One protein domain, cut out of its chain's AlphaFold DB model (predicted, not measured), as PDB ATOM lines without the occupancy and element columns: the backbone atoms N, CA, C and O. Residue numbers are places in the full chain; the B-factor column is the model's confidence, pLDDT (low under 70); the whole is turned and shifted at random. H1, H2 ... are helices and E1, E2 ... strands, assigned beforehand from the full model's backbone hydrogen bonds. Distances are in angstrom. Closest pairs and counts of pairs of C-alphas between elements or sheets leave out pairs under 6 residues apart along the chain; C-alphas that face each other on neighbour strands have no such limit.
ATOM      1  N   GLN A  29      25.310  23.723  34.088       53.53
ATOM      2  CA  GLN A  29      24.636  25.027  34.166       53.53
ATOM      3  C   GLN A  29      25.098  25.897  35.343       53.53
ATOM      4  O   GLN A  29      24.869  27.105  35.309       53.53
ATOM      5  N   THR A  30      25.754  25.324  36.357       60.69
ATOM      6  CA  THR A  30      26.138  26.047  37.585       60.69
ATOM      7  C   THR A  30      27.600  26.483  37.630       60.69
ATOM      8  O   THR A  30      27.934  27.402  38.371       60.69
ATOM      9  N   GLU A  31      28.481  25.852  36.855       79.69
ATOM     10  CA  GLU A  31      29.911  26.173  36.854       79.69
ATOM     11  C   GLU A  31      30.293  27.113  35.714       79.69
ATOM     12  O   GLU A  31      29.955  26.869  34.559       79.69
ATOM     13  N   ASN A  32      31.092  28.132  36.021       89.50
ATOM     14  CA  ASN A  32      31.634  29.043  35.021       89.50
ATOM     15  C   ASN A  32      33.002  28.540  34.527       89.50
ATOM     16  O   ASN A  32      33.956  28.457  35.304       89.50
ATOM     17  N   TYR A  33      33.117  28.205  33.242       90.19
ATOM     18  CA  TYR A  33      34.364  27.703  32.653       90.19
ATOM     19  C   TYR A  33      34.454  27.953  31.141       90.19
ATOM     20  O   TYR A  33      33.440  28.086  30.453       90.19
ATOM     21  N   VAL A  34      35.684  27.948  30.623       90.81
ATOM     22  CA  VAL A  34      36.008  27.866  29.193       90.81
ATOM     23  C   VAL A  34      36.658  26.513  28.913       90.81
ATOM     24  O   VAL A  34      37.528  26.063  29.656       90.81
ATOM     25  N   LEU A  35      36.241  25.860  27.832       89.75
ATOM     26  CA  LEU A  35      36.926  24.721  27.233       89.75
ATOM     27  C   LEU A  35      37.444  25.117  25.859       89.75
ATOM     28  O   LEU A  35      36.704  25.695  25.059       89.75
ATOM     29  N   ARG A  36      38.688  24.751  25.569       89.12
ATOM     30  CA  ARG A  36      39.299  24.912  24.250       89.12
ATOM     31  C   ARG A  36      39.814  23.574  23.771       89.12
ATOM     32  O   ARG A  36      40.478  22.860  24.519       89.12
ATOM     33  N   SER A  37      39.518  23.250  22.526       85.69
ATOM     34  CA  SER A  37      39.974  22.015  21.907       85.69
ATOM     35  C   SER A  37      40.167  22.183  20.409       85.69
ATOM     36  O   SER A  37      39.688  23.139  19.793       85.69
ATOM     37  N   LYS A  38      40.889  21.230  19.823       81.00
ATOM     38  CA  LYS A  38      41.177  21.188  18.394       81.00
ATOM     39  C   LYS A  38      40.780  19.827  17.835       81.00
ATOM     40  O   LYS A  38      41.126  18.799  18.405       81.00
ATOM     41  N   SER A  39      40.063  19.821  16.716       69.75
ATOM     42  CA  SER A  39      39.680  18.604  15.999       69.75
ATOM     43  C   SER A  39      40.034  18.764  14.521       69.75
ATOM     44  O   SER A  39      39.407  19.532  13.794       69.75
ATOM     45  N   GLY A  40      41.104  18.100  14.075       71.88
ATOM     46  CA  GLY A  40      41.660  18.319  12.736       71.88
ATOM     47  C   GLY A  40      42.111  19.775  12.536       71.88
ATOM     48  O   GLY A  40      42.957  20.278  13.277       71.88
ATOM     49  N   SER A  41      41.544  20.457  11.537       66.56
ATOM     50  CA  SER A  41      41.770  21.889  11.277       66.56
ATOM     51  C   SER A  41      40.834  22.816  12.062       66.56
ATOM     52  O   SER A  41      40.978  24.030  11.975       66.56
ATOM     53  N   GLU A  42      39.854  22.276  12.782       74.06
ATOM     54  CA  GLU A  42      38.792  23.042  13.432       74.06
ATOM     55  C   GLU A  42      39.188  23.369  14.877       74.06
ATOM     56  O   GLU A  42      39.619  22.491  15.629       74.06
ATOM     57  N   ASN A  43      39.031  24.633  15.273       81.81
ATOM     58  CA  ASN A  43      39.208  25.055  16.664       81.81
ATOM     59  C   ASN A  43      37.838  25.250  17.301       81.81
ATOM     60  O   ASN A  43      36.978  25.918  16.724       81.81
ATOM     61  N   LEU A  44      37.648  24.702  18.496       87.00
ATOM     62  CA  LEU A  44      36.393  24.767  19.225       87.00
ATOM     63  C   LEU A  44      36.600  25.450  20.574       87.00
ATOM     64  O   LEU A  44      37.478  25.076  21.351       87.00
ATOM     65  N   ILE A  45      35.750  26.431  20.858       90.31
ATOM     66  CA  ILE A  45      35.656  27.083  22.163       90.31
ATOM     67  C   ILE A  45      34.262  26.810  22.710       90.31
ATOM     68  O   ILE A  45      33.275  27.079  22.028       90.31
ATOM     69  N   ARG A  46      34.162  26.299  23.939       91.56
ATOM     70  CA  ARG A  46      32.900  26.192  24.684       91.56
ATOM     71  C   ARG A  46      32.995  26.985  25.971       91.56
ATOM     72  O   ARG A  46      34.031  26.987  26.621       91.56
ATOM     73  N   VAL A  47      31.909  27.638  26.347       92.56
ATOM     74  CA  VAL A  47      31.850  28.498  27.521       92.56
ATOM     75  C   VAL A  47      30.545  28.237  28.250       92.56
ATOM     76  O   VAL A  47      29.479  28.309  27.638       92.56
ATOM     77  N   THR A  48      30.630  27.982  29.551       92.38
ATOM     78  CA  THR A  48      29.508  28.200  30.464       92.38
ATOM     79  C   THR A  48      29.818  29.451  31.271       92.38
ATOM     80  O   THR A  48      30.886  29.544  31.875       92.38
ATOM     81  N   PHE A  49      28.899  30.416  31.297       91.06
ATOM     82  CA  PHE A  49      29.015  31.575  32.176       91.06
ATOM     83  C   PHE A  49      27.638  32.099  32.589       91.06
ATOM     84  O   PHE A  49      26.856  32.517  31.737       91.06
ATOM     85  N   ASN A  50      27.341  32.103  33.892       89.50
ATOM     86  CA  ASN A  50      26.104  32.625  34.487       89.50
ATOM     87  C   ASN A  50      24.830  32.119  33.777       89.50
ATOM     88  O   ASN A  50      23.963  32.903  33.389       89.50
ATOM     89  N   GLY A  51      24.744  30.804  33.554       87.56
ATOM     90  CA  GLY A  51      23.607  30.158  32.886       87.56
ATOM     91  C   GLY A  51      23.568  30.307  31.358       87.56
ATOM     92  O   GLY A  51      22.711  29.702  30.714       87.56
ATOM     93  N   VAL A  52      24.497  31.058  30.754       92.81
ATOM     94  CA  VAL A  52      24.690  31.097  29.299       92.81
ATOM     95  C   VAL A  52      25.633  29.974  28.887       92.81
ATOM     96  O   VAL A  52      26.740  29.863  29.412       92.81
ATOM     97  N   LEU A  53      25.204  29.171  27.915       94.69
ATOM     98  CA  LEU A  53      26.025  28.149  27.267       94.69
ATOM     99  C   LEU A  53      26.360  28.628  25.859       94.69
ATOM    100  O   LEU A  53      25.451  28.914  25.082       94.69
ATOM    101  N   ALA A  54      27.638  28.728  25.515       94.38
ATOM    102  CA  ALA A  54      28.070  29.236  24.220       94.38
ATOM    103  C   ALA A  54      29.156  28.354  23.604       94.38
ATOM    104  O   ALA A  54      30.067  27.913  24.298       94.38
ATOM    105  N   ALA A  55      29.078  28.113  22.301       91.88
ATOM    106  CA  ALA A  55      30.076  27.382  21.537       91.88
ATOM    107  C   ALA A  55      30.447  28.157  20.269       91.88
ATOM    108  O   ALA A  55      29.564  28.680  19.591       91.88
ATOM    109  N   GLU A  56      31.735  28.222  19.946       90.94
ATOM    110  CA  GLU A  56      32.260  28.762  18.691       90.94
ATOM    111  C   GLU A  56      33.143  27.714  18.011       90.94
ATOM    112  O   GLU A  56      34.150  27.290  18.579       90.94
ATOM    113  N   THR A  57      32.784  27.338  16.785       87.44
ATOM    114  CA  THR A  57      33.611  26.516  15.895       87.44
ATOM    115  C   THR A  57      34.253  27.423  14.851       87.44
ATOM    116  O   THR A  57      33.555  28.105  14.098       87.44
ATOM    117  N   THR A  58      35.584  27.435  14.809       83.94
ATOM    118  CA  THR A  58      36.387  28.207  13.854       83.94
ATOM    119  C   THR A  58      37.003  27.299  12.810       83.94
ATOM    120  O   THR A  58      37.588  26.265  13.144       83.94
ATOM    121  N   ILE A  59      36.943  27.738  11.555       76.25
ATOM    122  CA  ILE A  59      37.440  26.983  10.413       76.25
ATOM    123  C   ILE A  59      38.408  27.873   9.635       76.25
ATOM    124  O   ILE A  59      37.969  28.748   8.888       76.25
ATOM    125  N   PRO A  60      39.722  27.683   9.832       62.72
ATOM    126  CA  PRO A  60      40.743  28.642   9.417       62.72
ATOM    127  C   PRO A  60      40.958  28.729   7.898       62.72
ATOM    128  O   PRO A  60      41.580  29.680   7.450       62.72
ATOM    129  N   ASN A  61      40.415  27.795   7.107       61.19
ATOM    130  CA  ASN A  61      40.705  27.665   5.670       61.19
ATOM    131  C   ASN A  61      39.491  27.948   4.755       61.19
ATOM    132  O   ASN A  61      39.411  27.371   3.676       61.19
ATOM    133  N   ILE A  62      38.509  28.758   5.177       58.50
ATOM    134  CA  ILE A  62      37.362  29.156   4.327       58.50
ATOM    135  C   ILE A  62      37.344  30.672   4.187       58.50
ATOM    136  O   ILE A  62      37.162  31.357   5.193       58.50
ATOM    137  N   GLU A  63      37.508  31.160   2.948       53.16
ATOM    138  CA  GLU A  63      37.815  32.565   2.614       53.16
ATOM    139  C   GLU A  63      39.126  33.015   3.315       53.16
ATOM    140  O   GLU A  63      39.553  32.408   4.293       53.16
ATOM    141  N   GLU A  64      39.834  34.047   2.842       52.72
ATOM    142  CA  GLU A  64      41.170  34.454   3.361       52.72
ATOM    143  C   GLU A  64      41.230  34.757   4.885       52.72
ATOM    144  O   GLU A  64      42.284  35.088   5.425       52.72
ATOM    145  N   ARG A  65      40.097  34.684   5.601       62.22
ATOM    146  CA  ARG A  65      39.916  35.100   6.998       62.22
ATOM    147  C   ARG A  65      39.200  34.075   7.897       62.22
ATOM    148  O   ARG A  65      39.044  34.345   9.092       62.22
ATOM    149  N   GLY A  66      38.779  32.925   7.364       69.50
ATOM    150  CA  GLY A  66      38.113  31.852   8.110       69.50
ATOM    151  C   GLY A  66      36.625  32.088   8.425       69.50
ATOM    152  O   GLY A  66      36.142  33.222   8.522       69.50
ATOM    153  N   LEU A  67      35.902  30.984   8.642       78.19
ATOM    154  CA  LEU A  67      34.493  30.965   9.049       78.19
ATOM    155  C   LEU A  67      34.331  30.723  10.551       78.19
ATOM    156  O   LEU A  67      35.012  29.870  11.125       78.19
ATOM    157  N   PHE A  68      33.375  31.422  11.167       85.75
ATOM    158  CA  PHE A  68      33.056  31.293  12.590       85.75
ATOM    159  C   PHE A  68      31.577  30.983  12.766       85.75
ATOM    160  O   PHE A  68      30.713  31.801  12.443       85.75
ATOM    161  N   TYR A  69      31.290  29.808  13.310       87.69
ATOM    162  CA  TYR A  69      29.937  29.392  13.634       87.69
ATOM    163  C   TYR A  69      29.735  29.417  15.145       87.69
ATOM    164  O   TYR A  69      30.439  28.725  15.879       87.69
ATOM    165  N   ARG A  70      28.786  30.232  15.612       91.69
ATOM    166  CA  ARG A  70      28.464  30.396  17.033       91.69
ATOM    167  C   ARG A  70      27.091  29.828  17.344       91.69
ATOM    168  O   ARG A  70      26.126  30.135  16.649       91.69
ATOM    169  N   GLN A  71      26.990  29.077  18.433       92.44
ATOM    170  CA  GLN A  71      25.726  28.626  19.013       92.44
ATOM    171  C   GLN A  71      25.664  29.072  20.468       92.44
ATOM    172  O   GLN A  71      26.577  28.778  21.234       92.44
ATOM    173  N   ILE A  72      24.607  29.784  20.855       95.31
ATOM    174  CA  ILE A  72      24.459  30.329  22.204       95.31
ATOM    175  C   ILE A  72      23.063  30.025  22.730       95.31
ATOM    176  O   ILE A  72      22.071  30.282  22.056       95.31
ATOM    177  N   PHE A  73      22.981  29.522  23.954       95.00
ATOM    178  CA  PHE A  73      21.748  29.235  24.666       95.00
ATOM    179  C   PHE A  73      21.694  30.033  25.967       95.00
ATOM    180  O   PHE A  73      22.653  30.046  26.736       95.00
ATOM    181  N   ASN A  74      20.560  30.685  26.217       93.81
ATOM    182  CA  ASN A  74      20.340  31.537  27.393       93.81
ATOM    183  C   ASN A  74      19.423  30.909  28.460       93.81
ATOM    184  O   ASN A  74      18.900  31.628  29.306       93.81
ATOM    185  N   GLY A  75      19.131  29.609  28.366       90.69
ATOM    186  CA  GLY A  75      18.135  28.940  29.213       90.69
ATOM    187  C   GLY A  75      16.748  28.802  28.573       90.69
ATOM    188  O   GLY A  75      15.973  27.945  28.990       90.69
ATOM    189  N   LYS A  76      16.431  29.588  27.536       90.50
ATOM    190  CA  LYS A  76      15.101  29.606  26.899       90.50
ATOM    191  C   LYS A  76      15.126  29.368  25.395       90.50
ATOM    192  O   LYS A  76      14.194  28.777  24.860       90.50
ATOM    193  N   GLU A  77      16.140  29.862  24.703       91.75
ATOM    194  CA  GLU A  77      16.210  29.825  23.244       91.75
ATOM    195  C   GLU A  77      17.659  29.708  22.769       91.75
ATOM    196  O   GLU A  77      18.590  30.080  23.488       91.75
ATOM    197  N   VAL A  78      17.837  29.176  21.562       91.75
ATOM    198  CA  VAL A  78      19.140  28.983  20.923       91.75
ATOM    199  C   VAL A  78      19.305  30.018  19.817       91.75
ATOM    200  O   VAL A  78      18.461  30.137  18.932       91.75
ATOM    201  N   LEU A  79      20.410  30.752  19.868       92.69
ATOM    202  CA  LEU A  79      20.873  31.664  18.834       92.69
ATOM    203  C   LEU A  79      22.005  30.992  18.059       92.69
ATOM    204  O   LEU A  79      22.986  30.549  18.657       92.69
ATOM    205  N   GLN A  80      21.879  30.940  16.739       90.56
ATOM    206  CA  GLN A  80      22.904  30.435  15.831       90.56
ATOM    207  C   GLN A  80      23.371  31.584  14.947       90.56
ATOM    208  O   GLN A  80      22.542  32.304  14.399       90.56
ATOM    209  N   LEU A  81      24.679  31.779  14.809       89.69
ATOM    210  CA  LEU A  81      25.254  32.834  13.975       89.69
ATOM    211  C   LEU A  81      26.400  32.283  13.138       89.69
ATOM    212  O   LEU A  81      27.218  31.505  13.626       89.69
ATOM    213  N   LEU A  82      26.495  32.762  11.907       85.62
ATOM    214  CA  LEU A  82      27.570  32.469  10.978       85.62
ATOM    215  C   LEU A  82      28.251  33.776  10.574       85.62
ATOM    216  O   LEU A  82      27.607  34.674  10.027       85.62
ATOM    217  N   TYR A  83      29.552  33.872  10.837       83.81
ATOM    218  CA  TYR A  83      30.378  35.026  10.498       83.81
ATOM    219  C   TYR A  83      31.468  34.654   9.498       83.81
ATOM    220  O   TYR A  83      32.088  33.598   9.608       83.81
ATOM    221  N   ASP A  84      31.764  35.596   8.612       74.75
ATOM    222  CA  ASP A  84      33.044  35.720   7.904       74.75
ATOM    223  C   ASP A  84      33.910  36.705   8.691       74.75
ATOM    224  O   ASP A  84      33.413  37.723   9.196       74.75
ATOM    225  N   SER A  85      35.199  36.389   8.836       68.50
ATOM    226  CA  SER A  85      36.196  37.304   9.405       68.50
ATOM    227  C   SER A  85      35.843  37.879  10.785       68.50
ATOM    228  O   SER A  85      36.095  39.051  11.066       68.50
ATOM    229  N   LYS A  86      35.237  37.053  11.659       67.38
ATOM    230  CA  LYS A  86      34.767  37.352  13.039       67.38
ATOM    231  C   LYS A  86      33.766  38.507  13.205       67.38
ATOM    232  O   LYS A  86      33.203  38.653  14.289       67.38
ATOM    233  N   THR A  87      33.543  39.325  12.180       71.62
ATOM    234  CA  THR A  87      32.878  40.633  12.300       71.62
ATOM    235  C   THR A  87      31.647  40.756  11.412       71.62
ATOM    236  O   THR A  87      30.673  41.393  11.809       71.62
ATOM    237  N   ASN A  88      31.637  40.092  10.255       80.12
ATOM    238  CA  ASN A  88      30.553  40.198   9.288       80.12
ATOM    239  C   ASN A  88      29.592  39.020   9.428       80.12
ATOM    240  O   ASN A  88      29.923  37.902   9.030       80.12
ATOM    241  N   ILE A  89      28.390  39.273   9.957       83.38
ATOM    242  CA  ILE A  89      27.313  38.276   9.969       83.38
ATOM    243  C   ILE A  89      26.941  37.957   8.521       83.38
ATOM    244  O   ILE A  89      26.507  38.827   7.763       83.38
ATOM    245  N   LYS A  90      27.120  36.694   8.142       79.94
ATOM    246  CA  LYS A  90      26.628  36.133   6.880       79.94
ATOM    247  C   LYS A  90      25.240  35.542   7.054       79.94
ATOM    248  O   LYS A  90      24.460  35.572   6.102       79.94
ATOM    249  N   ASP A  91      24.953  35.022   8.250       77.56
ATOM    250  CA  ASP A  91      23.653  34.454   8.585       77.56
ATOM    251  C   ASP A  91      23.402  34.305  10.086       77.56
ATOM    252  O   ASP A  91      24.348  34.231  10.874       77.56
ATOM    253  N   CYS A  92      22.128  34.227  10.484       86.25
ATOM    254  CA  CYS A  92      21.744  33.946  11.865       86.25
ATOM    255  C   CYS A  92      20.304  33.416  12.011       86.25
ATOM    256  O   CYS A  92      19.444  33.766  11.209       86.25
ATOM    257  N   ASP A  93      20.053  32.576  13.026       85.62
ATOM    258  CA  ASP A  93      18.734  32.022  13.394       85.62
ATOM    259  C   ASP A  93      18.488  32.138  14.903       85.62
ATOM    260  O   ASP A  93      19.412  31.999  15.710       85.62
ATOM    261  N   ILE A  94      17.225  32.319  15.287       87.31
ATOM    262  CA  ILE A  94      16.765  32.304  16.676       87.31
ATOM    263  C   ILE A  94      15.681  31.232  16.805       87.31
ATOM    264  O   ILE A  94      14.541  31.438  16.389       87.31
ATOM    265  N   SER A  95      16.000  30.122  17.471       83.38
ATOM    266  CA  SER A  95      15.064  29.016  17.681       83.38
ATOM    267  C   SER A  95      14.626  28.885  19.140       83.38
ATOM    268  O   SER A  95      15.438  28.799  20.064       83.38
ATOM    269  N   LYS A  96      13.306  28.817  19.344       85.75
ATOM    270  CA  LYS A  96      12.649  28.478  20.624       85.75
ATOM    271  C   LYS A  96      12.110  27.045  20.638       85.75
ATOM    272  O   LYS A  96      11.417  26.645  21.573       85.75
ATOM    273  N   GLU A  97      12.384  26.276  19.589       79.94
ATOM    274  CA  GLU A  97      11.846  24.931  19.423       79.94
ATOM    275  C   GLU A  97      12.491  23.957  20.413       79.94
ATOM    276  O   GLU A  97      13.716  23.837  20.491       79.94
ATOM    277  N   LYS A  98      11.664  23.178  21.126       81.38
ATOM    278  CA  LYS A  98      12.136  22.203  22.131       81.38
ATOM    279  C   LYS A  98      13.173  21.227  21.570       81.38
ATOM    280  O   LYS A  98      14.109  20.844  22.264       81.38
ATOM    281  N   ASN A  99      13.012  20.826  20.309       74.44
ATOM    282  CA  ASN A  99      13.922  19.895  19.642       74.44
ATOM    283  C   ASN A  99      15.290  20.509  19.331       74.44
ATOM    284  O   ASN A  99      16.286  19.787  19.357       74.44
ATOM    285  N   ASP A 100      15.337  21.800  19.005       77.75
ATOM    286  CA  ASP A 100      16.592  22.494  18.717       77.75
ATOM    287  C   ASP A 100      17.347  22.766  20.024       77.75
ATOM    288  O   ASP A 100      18.543  22.495  20.102       77.75
ATOM    289  N   ILE A 101      16.626  23.154  21.088       86.06
ATOM    290  CA  ILE A 101      17.169  23.288  22.451       86.06
ATOM    291  C   ILE A 101      17.747  21.959  22.941       86.06
ATOM    292  O   ILE A 101      18.908  21.910  23.343       86.06
ATOM    293  N   LYS A 102      16.968  20.869  22.873       84.69
ATOM    294  CA  LYS A 102      17.420  19.547  23.323       84.69
ATOM    295  C   LYS A 102      18.717  19.137  22.623       84.69
ATOM    296  O   LYS A 102      19.669  18.760  23.287       84.69
ATOM    297  N   ARG A 103      18.786  19.276  21.296       78.94
ATOM    298  CA  ARG A 103      19.997  18.927  20.535       78.94
ATOM    299  C   ARG A 103      21.184  19.806  20.868       78.94
ATOM    300  O   ARG A 103      22.296  19.295  20.910       78.94
ATOM    301  N   PHE A 104      20.971  21.109  21.045       86.88
ATOM    302  CA  PHE A 104      22.046  21.991  21.477       86.88
ATOM    303  C   PHE A 104      22.641  21.473  22.790       86.88
ATOM    304  O   PHE A 104      23.849  21.285  22.859       86.88
ATOM    305  N   LEU A 105      21.797  21.168  23.781       88.88
ATOM    306  CA  LEU A 105      22.239  20.642  25.074       88.88
ATOM    307  C   LEU A 105      22.944  19.286  24.932       88.88
ATOM    308  O   LEU A 105      24.046  19.126  25.449       88.88
ATOM    309  N   ASP A 106      22.365  18.356  24.169       83.75
ATOM    310  CA  ASP A 106      22.954  17.038  23.911       83.75
ATOM    311  C   ASP A 106      24.350  17.169  23.266       83.75
ATOM    312  O   ASP A 106      25.299  16.525  23.701       83.75
ATOM    313  N   ASN A 107      24.515  18.053  22.273       81.69
ATOM    314  CA  ASN A 107      25.799  18.286  21.595       81.69
ATOM    315  C   ASN A 107      26.801  19.070  22.456       81.69
ATOM    316  O   ASN A 107      28.015  18.909  22.302       81.69
ATOM    317  N   PHE A 108      26.306  19.951  23.324       85.19
ATOM    318  CA  PHE A 108      27.130  20.745  24.227       85.19
ATOM    319  C   PHE A 108      27.726  19.869  25.335       85.19
ATOM    320  O   PHE A 108      28.907  20.012  25.647       85.19
ATOM    321  N   SER A 109      26.940  18.927  25.872       77.12
ATOM    322  CA  SER A 109      27.371  17.964  26.894       77.12
ATOM    323  C   SER A 109      28.086  16.733  26.315       77.12
ATOM    324  O   SER A 109      28.995  16.195  26.938       77.12
ATOM    325  N   GLY A 110      27.706  16.280  25.119       62.66
ATOM    326  CA  GLY A 110      28.055  14.966  24.567       62.66
ATOM    327  C   GLY A 110      29.438  14.805  23.929       62.66
ATOM    328  O   GLY A 110      29.619  13.881  23.143       62.66
ATOM    329  N   GLN A 111      30.424  15.660  24.216       57.88
ATOM    330  CA  GLN A 111      31.777  15.512  23.650       57.88
ATOM    331  C   GLN A 111      32.854  15.256  24.711       57.88
ATOM    332  O   GLN A 111      33.811  16.013  24.858       57.88
ATOM    333  N   HIS A 112      32.704  14.118  25.392       45.59
ATOM    334  CA  HIS A 112      33.756  13.399  26.115       45.59
ATOM    335  C   HIS A 112      34.580  12.552  25.125       45.59
ATOM    336  O   HIS A 112      34.352  11.357  24.974       45.59
ATOM    337  N   GLY A 113      35.505  13.167  24.387       48.41
ATOM    338  CA  GLY A 113      36.347  12.407  23.448       48.41
ATOM    339  C   GLY A 113      37.375  13.213  22.661       48.41
ATOM    340  O   GLY A 113      37.910  12.725  21.673       48.41
ATOM    341  N   GLN A 114      37.631  14.461  23.051       54.38
ATOM    342  CA  GLN A 114      38.623  15.296  22.383       54.38
ATOM    343  C   GLN A 114      39.994  15.066  23.023       54.38
ATOM    344  O   GLN A 114      40.132  15.107  24.244       54.38
ATOM    345  N   THR A 115      41.005  14.818  22.197       52.91
ATOM    346  CA  THR A 115      42.407  14.843  22.613       52.91
ATOM    347  C   THR A 115      42.853  16.308  22.726       52.91
ATOM    348  O   THR A 115      42.443  17.146  21.925       52.91
ATOM    349  N   ASN A 116      43.653  16.644  23.744       66.88
ATOM    350  CA  ASN A 116      44.150  18.004  24.027       66.88
ATOM    351  C   ASN A 116      43.052  19.051  24.315       66.88
ATOM    352  O   ASN A 116      42.875  20.018  23.571       66.88
ATOM    353  N   VAL A 117      42.321  18.872  25.418       79.12
ATOM    354  CA  VAL A 117      41.338  19.850  25.913       79.12
ATOM    355  C   VAL A 117      41.969  20.706  27.013       79.12
ATOM    356  O   VAL A 117      42.370  20.170  28.043       79.12
ATOM    357  N   SER A 118      42.012  22.026  26.826       84.06
ATOM    358  CA  SER A 118      42.299  22.978  27.910       84.06
ATOM    359  C   SER A 118      40.996  23.368  28.605       84.06
ATOM    360  O   SER A 118      40.020  23.707  27.928       84.06
ATOM    361  N   ARG A 119      40.968  23.318  29.944       87.62
ATOM    362  CA  ARG A 119      39.843  23.769  30.778       87.62
ATOM    363  C   ARG A 119      40.308  24.865  31.722       87.62
ATOM    364  O   ARG A 119      41.217  24.654  32.516       87.62
ATOM    365  N   GLU A 120      39.608  25.991  31.694       86.50
ATOM    366  CA  GLU A 120      39.885  27.154  32.533       86.50
ATOM    367  C   GLU A 120      38.623  27.530  33.315       86.50
ATOM    368  O   GLU A 120      37.549  27.699  32.735       86.50
ATOM    369  N   SER A 121      38.731  27.643  34.640       86.62
ATOM    370  CA  SER A 121      37.636  28.127  35.491       86.62
ATOM    371  C   SER A 121      37.532  29.651  35.395       86.62
ATOM    372  O   SER A 121      38.547  30.347  35.440       86.62
ATOM    373  N   ILE A 122      36.313  30.180  35.286       83.25
ATOM    374  CA  ILE A 122      36.067  31.622  35.190       83.25
ATOM    375  C   ILE A 122      35.543  32.118  36.537       83.25
ATOM    376  O   ILE A 122      34.409  31.828  36.917       83.25
ATOM    377  N   ARG A 123      36.353  32.911  37.242       79.44
ATOM    378  CA  ARG A 123      35.961  33.510  38.528       79.44
ATOM    379  C   ARG A 123      35.112  34.762  38.350       79.44
ATOM    380  O   ARG A 123      34.092  34.919  39.010       79.44
ATOM    381  N   ASP A 124      35.513  35.630  37.427       77.06
ATOM    382  CA  ASP A 124      34.825  36.882  37.143       77.06
ATOM    383  C   ASP A 124      34.855  37.223  35.648       77.06
ATOM    384  O   ASP A 124      35.594  36.645  34.849       77.06
ATOM    385  N   ARG A 125      34.017  38.189  35.264       77.69
ATOM    386  CA  ARG A 125      33.917  38.652  33.878       77.69
ATOM    387  C   ARG A 125      35.117  39.499  33.448       77.69
ATOM    388  O   ARG A 125      35.354  39.616  32.248       77.69
ATOM    389  N   HIS A 126      35.846  40.126  34.371       76.56
ATOM    390  CA  HIS A 126      36.931  41.056  34.052       76.56
ATOM    391  C   HIS A 126      38.143  40.329  33.465       76.56
ATOM    392  O   HIS A 126      38.691  40.809  32.471       76.56
ATOM    393  N   HIS A 127      38.454  39.136  33.971       74.25
ATOM    394  CA  HIS A 127      39.568  38.295  33.520       74.25
ATOM    395  C   HIS A 127      39.291  37.502  32.237       74.25
ATOM    396  O   HIS A 127      40.177  36.830  31.718       74.25
ATOM    397  N   LEU A 128      38.079  37.583  31.683       80.25
ATOM    398  CA  LEU A 128      37.776  36.929  30.415       80.25
ATOM    399  C   LEU A 128      38.480  37.617  29.242       80.25
ATOM    400  O   LEU A 128      38.415  38.842  29.086       80.25
ATOM    401  N   GLU A 129      39.067  36.814  28.359       84.75
ATOM    402  CA  GLU A 129      39.535  37.278  27.055       84.75
ATOM    403  C   GLU A 129      38.409  37.968  26.267       84.75
ATOM    404  O   GLU A 129      37.230  37.607  26.379       84.75
ATOM    405  N   SER A 130      38.772  38.927  25.408       85.06
ATOM    406  CA  SER A 130      37.815  39.649  24.553       85.06
ATOM    407  C   SER A 130      36.922  38.698  23.753       85.06
ATOM    408  O   SER A 130      35.707  38.875  23.723       85.06
ATOM    409  N   GLN A 131      37.507  37.649  23.164       84.12
ATOM    410  CA  GLN A 131      36.772  36.666  22.365       84.12
ATOM    411  C   GLN A 131      35.673  35.968  23.178       84.12
ATOM    412  O   GLN A 131      34.551  35.808  22.699       84.12
ATOM    413  N   VAL A 132      35.972  35.590  24.424       88.81
ATOM    414  CA  VAL A 132      35.013  34.916  25.309       88.81
ATOM    415  C   VAL A 132      33.928  35.890  25.764       88.81
ATOM    416  O   VAL A 132      32.746  35.551  25.700       88.81
ATOM    417  N   LYS A 133      34.301  37.122  26.144       91.00
ATOM    418  CA  LYS A 133      33.353  38.202  26.489       91.00
ATOM    419  C   LYS A 133      32.357  38.462  25.361       91.00
ATOM    420  O   LYS A 133      31.172  38.683  25.624       91.00
ATOM    421  N   ASP A 134      32.837  38.437  24.122       90.12
ATOM    422  CA  ASP A 134      32.021  38.658  22.937       90.12
ATOM    423  C   ASP A 134      31.034  37.517  22.675       90.12
ATOM    424  O   ASP A 134      29.881  37.785  22.321       90.12
ATOM    425  N   LEU A 135      31.485  36.275  22.867       90.50
ATOM    426  CA  LEU A 135      30.722  35.052  22.625       90.50
ATOM    427  C   LEU A 135      29.567  34.865  23.623       90.50
ATOM    428  O   LEU A 135      28.479  34.452  23.226       90.50
ATOM    429  N   ILE A 136      29.762  35.210  24.899       92.19
ATOM    430  CA  ILE A 136      28.730  35.044  25.944       92.19
ATOM    431  C   ILE A 136      27.714  36.195  26.007       92.19
ATOM    432  O   ILE A 136      26.739  36.126  26.756       92.19
ATOM    433  N   ASN A 137      27.906  37.272  25.238       93.31
ATOM    434  CA  ASN A 137      26.994  38.417  25.239       93.31
ATOM    435  C   ASN A 137      25.745  38.149  24.378       93.31
ATOM    436  O   ASN A 137      25.566  38.729  23.304       93.31
TER     437      ASN A 137
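Overview. This is residues 29 to 137 of the 304 residues of the protein "uncharacterized protein LOC106163978" of Lingula unguis (UniProt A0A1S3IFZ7). A single twisted sheet of seven strands makes the middle of the domain, with helix H1 crossing one face and the short helix H2 crossing the other. E1 to E6 fold back and forth in succession, and after H1 the chain returns to add the short strand E7 beside E1. The printed part has 109 residues, with two named helices and seven named strands in the order E1 E2 E3 E4 E5 E6 H1 E7 H2; across the sheet the order is E6 E5 E4 E3 E2 E1 E7, all antiparallel. The class is mixed, helices and strands, and the whole is compact, with a radius of gyration of the C-alphas of 13.7 A and spans of 38 by 32 by 30 A.

Along the chain. The sheet begins with E1, residues 33 to 39, 19.7 A long from C-alpha 33 at (34.364, 27.703, 32.653). E2, residues 42 to 49, spans 22.8 A, and E3, residues 52 to 59, 23.2 A. E4, residues 67 to 73, and E5, residues 78 to 84, each span 20.2 A. E6, residues 88 to 95, spans 20.9 A and bends by 53 degrees at residue 91. E7 is residues 118 to 121, 10.3 A. H1, residues 98 to 109, runs 16.5 A from C-alpha 98 at (12.136, 22.203, 22.131). H2, residues 130 to 135, runs 8.7 A and ends at C-alpha 135 (30.722, 35.052, 22.625).

Arrangement. E1 to E6 form a meander, each strand the antiparallel neighbour of the one before. In the hairpin of E2 and E3, N 47 and O 54 are 2.8 A apart, within hydrogen-bond range; in that of E5 and E6, N 82 and O 91 are 2.8 A apart. E7 is an edge strand, antiparallel to E1 at 171 degrees, with N 34 and O 120 at 2.8 A. H1 is on the sheet at a height of 9.2 A, over E5 and only just over E4, on which 3 of its C-alphas fall. It runs across the strands, only just, at 63 degrees to E5 on the local plane; their closest C-alphas, of Val 78 and Ile 101, are 6.2 A apart. H2 is on the opposite face, 9.3 A high, over E2 and across it at 72 degrees on the local plane. The closest C-alphas of H2 and E3 are those of Leu 135 and Ala 54, 6.6 A apart. H1 and H2 are apart. In both helices every O i to N i+4 pair is within hydrogen-bond range.

Size, cuts and confidence. The two C-alphas farthest apart, of Thr 30 and Glu 64, are 38.3 A from each other. The printed part has no cut, and no link is long. The mean pLDDT of the printed part is 80.9; 20 residues are under 70, among them 60 to 66 and 110 to 116.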